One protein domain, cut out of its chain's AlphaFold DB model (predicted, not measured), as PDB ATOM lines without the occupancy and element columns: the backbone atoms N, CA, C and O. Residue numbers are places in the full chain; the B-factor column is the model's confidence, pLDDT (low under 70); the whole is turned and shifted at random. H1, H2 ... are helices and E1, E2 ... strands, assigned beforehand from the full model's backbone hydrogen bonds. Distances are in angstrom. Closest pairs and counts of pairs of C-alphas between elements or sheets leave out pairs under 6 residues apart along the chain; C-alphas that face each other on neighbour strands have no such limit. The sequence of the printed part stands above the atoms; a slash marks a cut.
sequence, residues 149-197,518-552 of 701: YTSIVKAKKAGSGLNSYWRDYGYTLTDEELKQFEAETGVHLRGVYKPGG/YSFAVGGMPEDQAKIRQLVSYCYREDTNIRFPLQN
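AT A GLANCE: This is residues 149 to 197 and 518 to 552 of the 701 residues of a protein of Clostridiales bacterium (UniProt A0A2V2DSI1). A small three-stranded sheet, E1 E5 E4, has the helix H1 over one face, while a second helix, H2, lies off the sheet beyond its E1 edge and touches H1. From the far end of E1 the chain runs on into a two-stranded hairpin, E2 and E3, at one end of the model, and after H2 residues 540 to 552 fold back, with residues 546 to 547 pairing with E2. The printed part has 84 residues with two named helices and five named strands, in the order E1 E2 E3 H1 E4 E5 H2, and both sheets are antiparallel. The class is mixed, helices and strands; the whole is compact, with a radius of gyration of the C-alphas of 13.0 A and spans of 37 by 33 by 23 A.

HOW THE PARTS SIT: In the larger sheet, E5, residues 518 to 524, is the inner strand. Its neighbour E1, residues 149 to 152, is antiparallel at 151 degrees, with N 150 and O 523 2.8 A apart, within hydrogen-bond range. Its other neighbour E4, residues 189 to 193, is antiparallel at 147 degrees, with N 190 and O 522 also 2.8 A apart. H1, residues 175 to 185, is on this sheet, and its closest C-alphas to E4 are those of Leu 178 and Leu 189, 6.7 A apart. H1 lies over E4, with 5 of its C-alphas falling there, and only just not over E5, with 2; it runs along the strands, at 23 degrees to E4 on the local plane. H2, residues 529 to 539, is not on the sheet. It touches H1 at a steep tilt of 40 degrees, opposite ways, the closest C-alphas being those of Thr 185 and Leu 535, 5.5 A apart. E1 runs on into E2, residues 155 to 158, across a break of 2 residues, at 36 degrees. E2 and E3, residues 165 to 167, form an antiparallel hairpin, with N 156 and O 167 2.8 A apart. E2 and H2 are apart. In H1 and H2 every O i to N i+4 pair is within hydrogen-bond range.

IN THESE COORDINATES: E5 is 17.3 A long from first to last C-alpha, E4 12.7 A and E1 10.3 A; C-alpha 149 of E1 is at (82.454, 174.388, 139.895). E2 measures 9.3 A and E3 6.5 A. H1 and H2 each measure 15.2 A; H1 begins at C-alpha 175, (74.730, 173.345, 157.696), and H2 ends at C-alpha 539, (77.830, 161.787, 146.106).

THE WHOLE: The two C-alphas farthest apart are those of Gly 197 and Ala 530, at 39.4 A. Residues 198 to 517 are not printed, and C-alphas 197 and 518 are 14.1 A apart across this cut, which lies in the link from E4 to E5. Of the links that are printed whole, none is long. The mean pLDDT of the printed part is 91.6, and no printed residue is under 70.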
ATOM      1  N   TYR A 149      83.321 174.348 138.722       91.81
ATOM      2  CA  TYR A 149      82.454 174.388 139.895       91.81
ATOM      3  C   TYR A 149      81.936 172.989 140.230       91.81
ATOM      4  O   TYR A 149      81.742 172.146 139.358       91.81
ATOM      5  N   THR A 150      81.672 172.743 141.502       94.81
ATOM      6  CA  THR A 150      80.912 171.584 141.961       94.81
ATOM      7  C   THR A 150      79.639 172.075 142.621       94.81
ATOM      8  O   THR A 150      79.641 173.104 143.294       94.81
ATOM      9  N   SER A 151      78.552 171.345 142.426       96.44
ATOM     10  CA  SER A 151      77.273 171.658 143.039       96.44
ATOM     11  C   SER A 151      76.565 170.372 143.421       96.44
ATOM     12  O   SER A 151      76.669 169.388 142.688       96.44
ATOM     13  N   ILE A 152      75.895 170.363 144.568       97.25
ATOM     14  CA  ILE A 152      75.126 169.220 145.062       97.25
ATOM     15  C   ILE A 152      73.720 169.657 145.444       97.25
ATOM     16  O   ILE A 152      73.506 170.768 145.925       97.25
ATOM     17  N   VAL A 153      72.782 168.733 145.303       95.69
ATOM     18  CA  VAL A 153      71.462 168.796 145.947       95.69
ATOM     19  C   VAL A 153      71.346 167.639 146.926       95.69
ATOM     20  O   VAL A 153      72.203 166.757 146.949       95.69
ATOM     21  N   LYS A 154      70.295 167.616 147.736       93.88
ATOM     22  CA  LYS A 154      69.962 166.457 148.563       93.88
ATOM     23  C   LYS A 154      68.946 165.598 147.827       93.88
ATOM     24  O   LYS A 154      67.955 166.110 147.331       93.88
ATOM     25  N   ALA A 155      69.177 164.292 147.773       91.69
ATOM     26  CA  ALA A 155      68.227 163.342 147.215       91.69
ATOM     27  C   ALA A 155      67.943 162.216 148.201       91.69
ATOM     28  O   ALA A 155      68.856 161.700 148.847       91.69
ATOM     29  N   LYS A 156      66.683 161.795 148.274       88.38
ATOM     30  CA  LYS A 156      66.231 160.670 149.090       88.38
ATOM     31  C   LYS A 156      65.768 159.524 148.201       88.38
ATOM     32  O   LYS A 156      65.216 159.738 147.122       88.38
ATOM     33  N   LYS A 157      66.009 158.295 148.644       87.06
ATOM     34  CA  LYS A 157      65.534 157.095 147.958       87.06
ATOM     35  C   LYS A 157      64.040 156.901 148.231       87.06
ATOM     36  O   LYS A 157      63.641 156.827 149.391       87.06
ATOM     37  N   ALA A 158      63.250 156.807 147.169       83.69
ATOM     38  CA  ALA A 158      61.815 156.540 147.182       83.69
ATOM     39  C   ALA A 158      61.507 155.205 146.481       83.69
ATOM     40  O   ALA A 158      62.353 154.675 145.754       83.69
ATOM     41  N   GLY A 159      60.305 154.667 146.705       79.69
ATOM     42  CA  GLY A 159      59.857 153.389 146.151       79.69
ATOM     43  C   GLY A 159      60.543 152.161 146.764       79.69
ATOM     44  O   GLY A 159      61.389 152.250 147.658       79.69
ATOM     45  N   SER A 160      60.184 150.970 146.274       76.88
ATOM     46  CA  SER A 160      60.733 149.700 146.769       76.88
ATOM     47  C   SER A 160      61.080 148.714 145.648       76.88
ATOM     48  O   SER A 160      60.495 148.719 144.564       76.88
ATOM     49  N   GLY A 161      62.071 147.852 145.899       76.81
ATOM     50  CA  GLY A 161      62.524 146.853 144.927       76.81
ATOM     51  C   GLY A 161      62.976 147.477 143.600       76.81
ATOM     52  O   GLY A 161      63.760 148.421 143.593       76.81
ATOM     53  N   LEU A 162      62.462 146.948 142.484       73.44
ATOM     54  CA  LEU A 162      62.775 147.413 141.124       73.44
ATOM     55  C   LEU A 162      62.217 148.807 140.797       73.44
ATOM     56  O   LEU A 162      62.661 149.414 139.828       73.44
ATOM     57  N   ASN A 163      61.268 149.305 141.593       77.56
ATOM     58  CA  ASN A 163      60.676 150.629 141.415       77.56
ATOM     59  C   ASN A 163      61.392 151.696 142.252       77.56
ATOM     60  O   ASN A 163      60.924 152.825 142.302       77.56
ATOM     61  N   SER A 164      62.499 151.368 142.933       82.62
ATOM     62  CA  SER A 164      63.201 152.373 143.728       82.62
ATOM     63  C   SER A 164      63.890 153.405 142.835       82.62
ATOM     64  O   SER A 164      64.624 153.024 141.922       82.62
ATOM     65  N   TYR A 165      63.728 154.686 143.145       85.31
ATOM     66  CA  TYR A 165      64.366 155.797 142.442       85.31
ATOM     67  C   TYR A 165      64.843 156.853 143.438       85.31
ATOM     68  O   TYR A 165      64.475 156.848 144.613       85.31
ATOM     69  N   TRP A 166      65.703 157.752 142.982       87.50
ATOM     70  CA  TRP A 166      66.184 158.862 143.793       87.50
ATOM     71  C   TRP A 166      65.405 160.122 143.452       87.50
ATOM     72  O   TRP A 166      65.295 160.483 142.284       87.50
ATOM     73  N   ARG A 167      64.885 160.789 144.479       86.38
ATOM     74  CA  ARG A 167      64.122 162.029 144.360       86.38
ATOM     75  C   ARG A 167      64.865 163.149 145.069       86.38
ATOM     76  O   ARG A 167      65.149 163.028 146.256       86.38
ATOM     77  N   ASP A 168      65.162 164.221 144.354       86.62
ATOM     78  CA  ASP A 168      65.827 165.428 144.862       86.62
ATOM     79  C   ASP A 168      64.873 166.614 145.068       86.62
ATOM     80  O   ASP A 168      65.185 167.544 145.805       86.62
ATOM     81  N   TYR A 169      63.677 166.562 144.483       82.88
ATOM     82  CA  TYR A 169      62.687 167.629 144.602       82.88
ATOM     83  C   TYR A 169      62.259 167.899 146.055       82.88
ATOM     84  O   TYR A 169      61.867 166.977 146.776       82.88
ATOM     85  N   GLY A 170      62.296 169.174 146.456       78.88
ATOM     86  CA  GLY A 170      61.845 169.670 147.762       78.88
ATOM     87  C   GLY A 170      62.775 169.359 148.941       78.88
ATOM     88  O   GLY A 170      62.546 169.843 150.045       78.88
ATOM     89  N   TYR A 171      63.837 168.572 148.745       87.25
ATOM     90  CA  TYR A 171      64.786 168.274 149.815       87.25
ATOM     91  C   TYR A 171      65.859 169.354 149.916       87.25
ATOM     92  O   TYR A 171      66.564 169.651 148.955       87.25
ATOM     93  N   THR A 172      66.028 169.887 151.120       91.12
ATOM     94  CA  THR A 172      66.991 170.946 151.424       91.12
ATOM     95  C   THR A 172      68.166 170.430 152.251       91.12
ATOM     96  O   THR A 172      68.055 169.470 153.024       91.12
ATOM     97  N   LEU A 173      69.318 171.072 152.070       94.19
ATOM     98  CA  LEU A 173      70.559 170.812 152.791       94.19
ATOM     99  C   LEU A 173      70.613 171.641 154.080       94.19
ATOM    100  O   LEU A 173      70.153 172.784 154.126       94.19
ATOM    101  N   THR A 174      71.224 171.055 155.103       93.94
ATOM    102  CA  THR A 174      71.531 171.694 156.393       93.94
ATOM    103  C   THR A 174      73.006 172.082 156.488       93.94
ATOM    104  O   THR A 174      73.859 171.505 155.806       93.94
ATOM    105  N   ASP A 175      73.336 173.011 157.383       93.75
ATOM    106  CA  ASP A 175      74.730 173.345 157.696       93.75
ATOM    107  C   ASP A 175      75.515 172.144 158.241       93.75
ATOM    108  O   ASP A 175      76.700 171.981 157.940       93.75
ATOM    109  N   GLU A 176      74.881 171.287 159.044       94.88
ATOM    110  CA  GLU A 176      75.482 170.056 159.562       94.88
ATOM    111  C   GLU A 176      75.879 169.105 158.430       94.88
ATOM    112  O   GLU A 176      76.990 168.570 158.438       94.88
ATOM    113  N   GLU A 177      75.008 168.929 157.433       95.44
ATOM    114  CA  GLU A 177      75.290 168.095 156.264       95.44
ATOM    115  C   GLU A 177      76.432 168.667 155.424       95.44
ATOM    116  O   GLU A 177      77.292 167.902 154.988       95.44
ATOM    117  N   LEU A 178      76.497 169.990 155.234       96.62
ATOM    118  CA  LEU A 178      77.603 170.626 154.510       96.62
ATOM    119  C   LEU A 178      78.935 170.487 155.260       96.62
ATOM    120  O   LEU A 178      79.953 170.162 154.648       96.62
ATOM    121  N   LYS A 179      78.935 170.642 156.590       96.94
ATOM    122  CA  LYS A 179      80.124 170.410 157.430       96.94
ATOM    123  C   LYS A 179      80.586 168.955 157.364       96.94
ATOM    124  O   LYS A 179      81.784 168.692 157.260       96.94
ATOM    125  N   GLN A 180      79.652 168.004 157.410       95.94
ATOM    126  CA  GLN A 180      79.968 166.582 157.267       95.94
ATOM    127  C   GLN A 180      80.509 166.271 155.866       95.94
ATOM    128  O   GLN A 180      81.511 165.568 155.735       95.94
ATOM    129  N   PHE A 181      79.886 166.828 154.826       96.44
ATOM    130  CA  PHE A 181      80.326 166.690 153.443       96.44
ATOM    131  C   PHE A 181      81.772 167.158 153.274       96.44
ATOM    132  O   PHE A 181      82.597 166.432 152.716       96.44
ATOM    133  N   GLU A 182      82.106 168.341 153.791       96.88
ATOM    134  CA  GLU A 182      83.465 168.877 153.737       96.88
ATOM    135  C   GLU A 182      84.452 167.994 154.511       96.88
ATOM    136  O   GLU A 182      85.540 167.710 154.011       96.88
ATOM    137  N   ALA A 183      84.074 167.491 155.689       97.31
ATOM    138  CA  ALA A 183      84.929 166.609 156.482       97.31
ATOM    139  C   ALA A 183      85.246 165.278 155.773       97.31
ATOM    140  O   ALA A 183      86.366 164.775 155.878       97.31
ATOM    141  N   GLU A 184      84.284 164.708 155.042       96.12
ATOM    142  CA  GLU A 184      84.438 163.411 154.371       96.12
ATOM    143  C   GLU A 184      85.045 163.512 152.963       96.12
ATOM    144  O   GLU A 184      85.709 162.576 152.511       96.12
ATOM    145  N   THR A 185      84.850 164.632 152.262       96.31
ATOM    146  CA  THR A 185      85.313 164.818 150.873       96.31
ATOM    147  C   THR A 185      86.512 165.759 150.747       96.31
ATOM    148  O   THR A 185      87.249 165.691 149.762       96.31
ATOM    149  N   GLY A 186      86.731 166.636 151.731       94.88
ATOM    150  CA  GLY A 186      87.693 167.736 151.661       94.88
ATOM    151  C   GLY A 186      87.280 168.862 150.707       94.88
ATOM    152  O   GLY A 186      88.144 169.641 150.296       94.88
ATOM    153  N   VAL A 187      86.006 168.917 150.305       95.56
ATOM    154  CA  VAL A 187      85.457 169.913 149.379       95.56
ATOM    155  C   VAL A 187      84.554 170.872 150.143       95.56
ATOM    156  O   VAL A 187      83.529 170.468 150.687       95.56
ATOM    157  N   HIS A 188      84.940 172.145 150.163       95.25
ATOM    158  CA  HIS A 188      84.167 173.208 150.794       95.25
ATOM    159  C   HIS A 188      83.039 173.678 149.870       95.25
ATOM    160  O   HIS A 188      83.285 173.998 148.702       95.25
ATOM    161  N   LEU A 189      81.816 173.738 150.398       97.12
ATOM    162  CA  LEU A 189      80.615 174.162 149.683       97.12
ATOM    163  C   LEU A 189      79.875 175.242 150.474       97.12
ATOM    164  O   LEU A 189      79.830 175.207 151.702       97.12
ATOM    165  N   ARG A 190      79.234 176.161 149.753       97.00
ATOM    166  CA  ARG A 190      78.328 177.171 150.302       97.00
ATOM    167  C   ARG A 190      76.894 176.829 149.945       97.00
ATOM    168  O   ARG A 190      76.592 176.597 148.775       97.00
ATOM    169  N   GLY A 191      76.031 176.798 150.955       97.50
ATOM    170  CA  GLY A 191      74.597 176.639 150.770       97.50
ATOM    171  C   GLY A 191      74.016 177.799 149.968       97.50
ATOM    172  O   GLY A 191      74.348 178.961 150.211       97.50
ATOM    173  N   VAL A 192      73.165 177.472 149.002       97.50
ATOM    174  CA  VAL A 192      72.386 178.438 148.237       97.50
ATOM    175  C   VAL A 192      70.938 178.336 148.676       97.50
ATOM    176  O   VAL A 192      70.282 177.304 148.524       97.50
ATOM    177  N   TYR A 193      70.454 179.429 149.240       95.06
ATOM    178  CA  TYR A 193      69.089 179.570 149.700       95.06
ATOM    179  C   TYR A 193      68.218 180.120 148.579       95.06
ATOM    180  O   TYR A 193      68.524 181.166 148.002       95.06
ATOM    181  N   LYS A 194      67.108 179.448 148.298       91.06
ATOM    182  CA  LYS A 194      66.047 179.990 147.460       91.06
ATOM    183  C   LYS A 194      64.760 179.992 148.287       91.06
ATOM    184  O   LYS A 194      64.300 178.904 148.632       91.06
ATOM    185  N   PRO A 195      64.190 181.166 148.604       84.69
ATOM    186  CA  PRO A 195      62.924 181.202 149.315       84.69
ATOM    187  C   PRO A 195      61.809 180.550 148.479       84.69
ATOM    188  O   PRO A 195      61.799 180.648 147.244       84.69
ATOM    189  N   GLY A 196      60.902 179.836 149.147       75.94
ATOM    190  CA  GLY A 196      59.804 179.118 148.499       75.94
ATOM    191  C   GLY A 196      58.843 180.093 147.827       75.94
ATOM    192  O   GLY A 196      58.345 181.000 148.475       75.94
ATOM    193  N   GLY A 197      58.605 179.939 146.524       70.44
ATOM    194  CA  GLY A 197      57.694 180.812 145.775       70.44
ATOM    195  C   GLY A 197      58.267 182.183 145.393       70.44
ATOM    196  O   GLY A 197      57.556 182.952 144.757       70.44
ATOM    197  N   TYR A 518      68.912 175.173 152.441       94.00
ATOM    198  CA  TYR A 518      69.583 175.351 151.154       94.00
ATOM    199  C   TYR A 518      69.040 174.401 150.087       94.00
ATOM    200  O   TYR A 518      69.092 173.182 150.244       94.00
ATOM    201  N   SER A 519      68.567 174.948 148.969       92.62
ATOM    202  CA  SER A 519      68.055 174.158 147.840       92.62
ATOM    203  C   SER A 519      69.171 173.401 147.113       92.62
ATOM    204  O   SER A 519      68.953 172.318 146.579       92.62
ATOM    205  N   PHE A 520      70.376 173.967 147.096       96.38
ATOM    206  CA  PHE A 520      71.597 173.321 146.622       96.38
ATOM    207  C   PHE A 520      72.807 173.914 147.349       96.38
ATOM    208  O   PHE A 520      72.678 174.895 148.078       96.38
ATOM    209  N   ALA A 521      73.990 173.341 147.161       97.69
ATOM    210  CA  ALA A 521      75.235 173.925 147.647       97.69
ATOM    211  C   ALA A 521      76.307 173.890 146.567       97.69
ATOM    212  O   ALA A 521      76.382 172.930 145.806       97.69
ATOM    213  N   VAL A 522      77.140 174.928 146.508       97.06
ATOM    214  CA  VAL A 522      78.088 175.172 145.415       97.06
ATOM    215  C   VAL A 522      79.490 175.478 145.937       97.06
ATOM    216  O   VAL A 522      79.662 176.121 146.970       97.06
ATOM    217  N   GLY A 523      80.511 175.025 145.215       95.50
ATOM    218  CA  GLY A 523      81.913 175.273 145.532       95.50
ATOM    219  C   GLY A 523      82.844 175.039 144.347       95.50
ATOM    220  O   GLY A 523      82.403 174.857 143.214       95.50
ATOM    221  N   GLY A 524      84.152 175.048 144.608       93.62
ATOM    222  CA  GLY A 524      85.177 174.832 143.583       93.62
ATOM    223  C   GLY A 524      85.378 173.346 143.292       93.62
ATOM    224  O   GLY A 524      85.502 172.545 144.221       93.62
ATOM    225  N   MET A 525      85.425 172.966 142.013       93.75
ATOM    226  CA  MET A 525      85.745 171.591 141.622       93.75
ATOM    227  C   MET A 525      87.224 171.292 141.932       93.75
ATOM    228  O   MET A 525      88.095 172.068 141.531       93.75
ATOM    229  N   PRO A 526      87.555 170.181 142.619       93.88
ATOM    230  CA  PRO A 526      88.947 169.782 142.813       93.88
ATOM    231  C   PRO A 526      89.654 169.488 141.486       93.88
ATOM    232  O   PRO A 526      89.071 168.878 140.600       93.88
ATOM    233  N   GLU A 527      90.939 169.830 141.376       89.19
ATOM    234  CA  GLU A 527      91.745 169.512 140.181       89.19
ATOM    235  C   GLU A 527      92.330 168.086 140.211       89.19
ATOM    236  O   GLU A 527      92.653 167.502 139.176       89.19
ATOM    237  N   ASP A 528      92.491 167.507 141.404       92.50
ATOM    238  CA  ASP A 528      93.106 166.191 141.581       92.50
ATOM    239  C   ASP A 528      92.114 165.052 141.289       92.50
ATOM    240  O   ASP A 528      91.050 164.956 141.905       92.50
ATOM    241  N   GLN A 529      92.497 164.128 140.400       94.62
ATOM    242  CA  GLN A 529      91.659 162.991 140.007       94.62
ATOM    243  C   GLN A 529      91.223 162.126 141.199       94.62
ATOM    244  O   GLN A 529      90.103 161.609 141.195       94.62
ATOM    245  N   ALA A 530      92.080 161.926 142.207       95.94
ATOM    246  CA  ALA A 530      91.723 161.110 143.364       95.94
ATOM    247  C   ALA A 530      90.676 161.818 144.235       95.94
ATOM    248  O   ALA A 530      89.719 161.170 144.659       95.94
ATOM    249  N   LYS A 531      90.795 163.138 144.415       95.62
ATOM    250  CA  LYS A 531      89.781 163.963 145.087       95.62
ATOM    251  C   LYS A 531      88.457 164.006 144.329       95.62
ATOM    252  O   LYS A 531      87.420 163.804 144.951       95.62
ATOM    253  N   ILE A 532      88.468 164.184 143.005       96.00
ATOM    254  CA  ILE A 532      87.236 164.116 142.195       96.00
ATOM    255  C   ILE A 532      86.592 162.737 142.353       96.00
ATOM    256  O   ILE A 532      85.390 162.627 142.580       96.00
ATOM    257  N   ARG A 533      87.385 161.660 142.299       96.38
ATOM    258  CA  ARG A 533      86.865 160.304 142.490       96.38
ATOM    259  C   ARG A 533      86.257 160.109 143.877       96.38
ATOM    260  O   ARG A 533      85.236 159.433 143.981       96.38
ATOM    261  N   GLN A 534      86.868 160.661 144.923       96.81
ATOM    262  CA  GLN A 534      86.341 160.630 146.290       96.81
ATOM    263  C   GLN A 534      85.023 161.403 146.397       96.81
ATOM    264  O   GLN A 534      84.049 160.842 146.891       96.81
ATOM    265  N   LEU A 535      84.973 162.628 145.865       96.94
ATOM    266  CA  LEU A 535      83.771 163.459 145.768       96.94
ATOM    267  C   LEU A 535      82.627 162.697 145.087       96.94
ATOM    268  O   LEU A 535      81.573 162.496 145.680       96.94
ATOM    269  N   VAL A 536      82.862 162.182 143.877       96.25
ATOM    270  CA  VAL A 536      81.864 161.411 143.123       96.25
ATOM    271  C   VAL A 536      81.457 160.144 143.888       96.25
ATOM    272  O   VAL A 536      80.277 159.819 143.956       96.25
ATOM    273  N   SER A 537      82.401 159.422 144.502       96.00
ATOM    274  CA  SER A 537      82.072 158.216 145.285       96.00
ATOM    275  C   SER A 537      81.161 158.531 146.470       96.00
ATOM    276  O   SER A 537      80.251 157.757 146.752       96.00
ATOM    277  N   TYR A 538      81.393 159.657 147.146       96.25
ATOM    278  CA  TYR A 538      80.564 160.119 148.254       96.25
ATOM    279  C   TYR A 538      79.165 160.531 147.774       96.25
ATOM    280  O   TYR A 538      78.165 160.091 148.337       96.25
ATOM    281  N   CYS A 539      79.086 161.313 146.694       95.81
ATOM    282  CA  CYS A 539      77.830 161.787 146.106       95.81
ATOM    283  C   CYS A 539      76.896 160.654 145.651       95.81
ATOM    284  O   CYS A 539      75.677 160.812 145.699       95.81
ATOM    285  N   TYR A 540      77.460 159.509 145.250       92.94
ATOM    286  CA  TYR A 540      76.731 158.352 144.714       92.94
ATOM    287  C   TYR A 540      76.827 157.096 145.592       92.94
ATOM    288  O   TYR A 540      76.720 155.974 145.091       92.94
ATOM    289  N   ARG A 541      77.034 157.258 146.903       91.06
ATOM    290  CA  ARG A 541      76.967 156.144 147.858       91.06
ATOM    291  C   ARG A 541      75.537 155.598 147.968       91.06
ATOM    292  O   ARG A 541      74.570 156.353 147.928       91.06
ATOM    293  N   GLU A 542      75.405 154.280 148.107       86.44
ATOM    294  CA  GLU A 542      74.107 153.585 148.246       86.44
ATOM    295  C   GLU A 542      73.919 152.935 149.629       86.44
ATOM    296  O   GLU A 542      73.022 152.118 149.825       86.44
ATOM    297  N   ASP A 543      74.786 153.255 150.588       88.25
ATOM    298  CA  ASP A 543      74.760 152.731 151.957       88.25
ATOM    299  C   ASP A 543      73.655 153.351 152.826       88.25
ATOM    300  O   ASP A 543      73.273 152.770 153.841       88.25
ATOM    301  N   THR A 544      73.111 154.499 152.417       88.25
ATOM    302  CA  THR A 544      72.003 155.177 153.101       88.25
ATOM    303  C   THR A 544      70.858 155.499 152.136       88.25
ATOM    304  O   THR A 544      71.006 155.411 150.919       88.25
ATOM    305  N   ASN A 545      69.703 155.909 152.674       88.06
ATOM    306  CA  ASN A 545      68.574 156.396 151.872       88.06
ATOM    307  C   ASN A 545      68.729 157.862 151.435       88.06
ATOM    308  O   ASN A 545      67.785 158.413 150.875       88.06
ATOM    309  N   ILE A 546      69.878 158.496 151.690       90.31
ATOM    310  CA  ILE A 546      70.185 159.874 151.294       90.31
ATOM    311  C   ILE A 546      71.464 159.876 150.454       90.31
ATOM    312  O   ILE A 546      72.468 159.256 150.807       90.31
ATOM    313  N   ARG A 547      71.450 160.613 149.347       93.31
ATOM    314  CA  ARG A 547      72.638 160.881 148.535       93.31
ATOM    315  C   ARG A 547      72.697 162.354 148.148       93.31
ATOM    316  O   ARG A 547      71.705 163.070 148.265       93.31
ATOM    317  N   PHE A 548      73.855 162.784 147.663       95.56
ATOM    318  CA  PHE A 548      74.105 164.176 147.294       95.56
ATOM    319  C   PHE A 548      74.522 164.257 145.824       95.56
ATOM    320  O   PHE A 548      75.718 164.392 145.554       95.56
ATOM    321  N   PRO A 549      73.593 164.066 144.865       94.81
ATOM    322  CA  PRO A 549      73.965 163.956 143.464       94.81
ATOM    323  C   PRO A 549      74.551 165.279 142.971       94.81
ATOM    324  O   PRO A 549      74.133 166.365 143.386       94.81
ATOM    325  N   LEU A 550      75.549 165.167 142.098       95.50
ATOM    326  CA  LEU A 550      76.236 166.320 141.536       95.50
ATOM    327  C   LEU A 550      75.361 166.978 140.469       95.50
ATOM    328  O   LEU A 550      74.852 166.306 139.574       95.50
ATOM    329  N   GLN A 551      75.262 168.302 140.519       93.75
ATOM    330  CA  GLN A 551      74.495 169.112 139.579       93.75
ATOM    331  C   GLN A 551      75.419 169.785 138.566       93.75
ATOM    332  O   GLN A 551      75.858 170.928 138.727       93.75
ATOM    333  N   ASN A 552      75.748 169.051 137.507       89.62
ATOM    334  CA  ASN A 552      76.463 169.578 136.355       89.62
ATOM    335  C   ASN A 552      76.010 168.889 135.062       89.62
ATOM    336  O   ASN A 552      75.260 167.914 135.072       89.62
TER     337      ASN A 552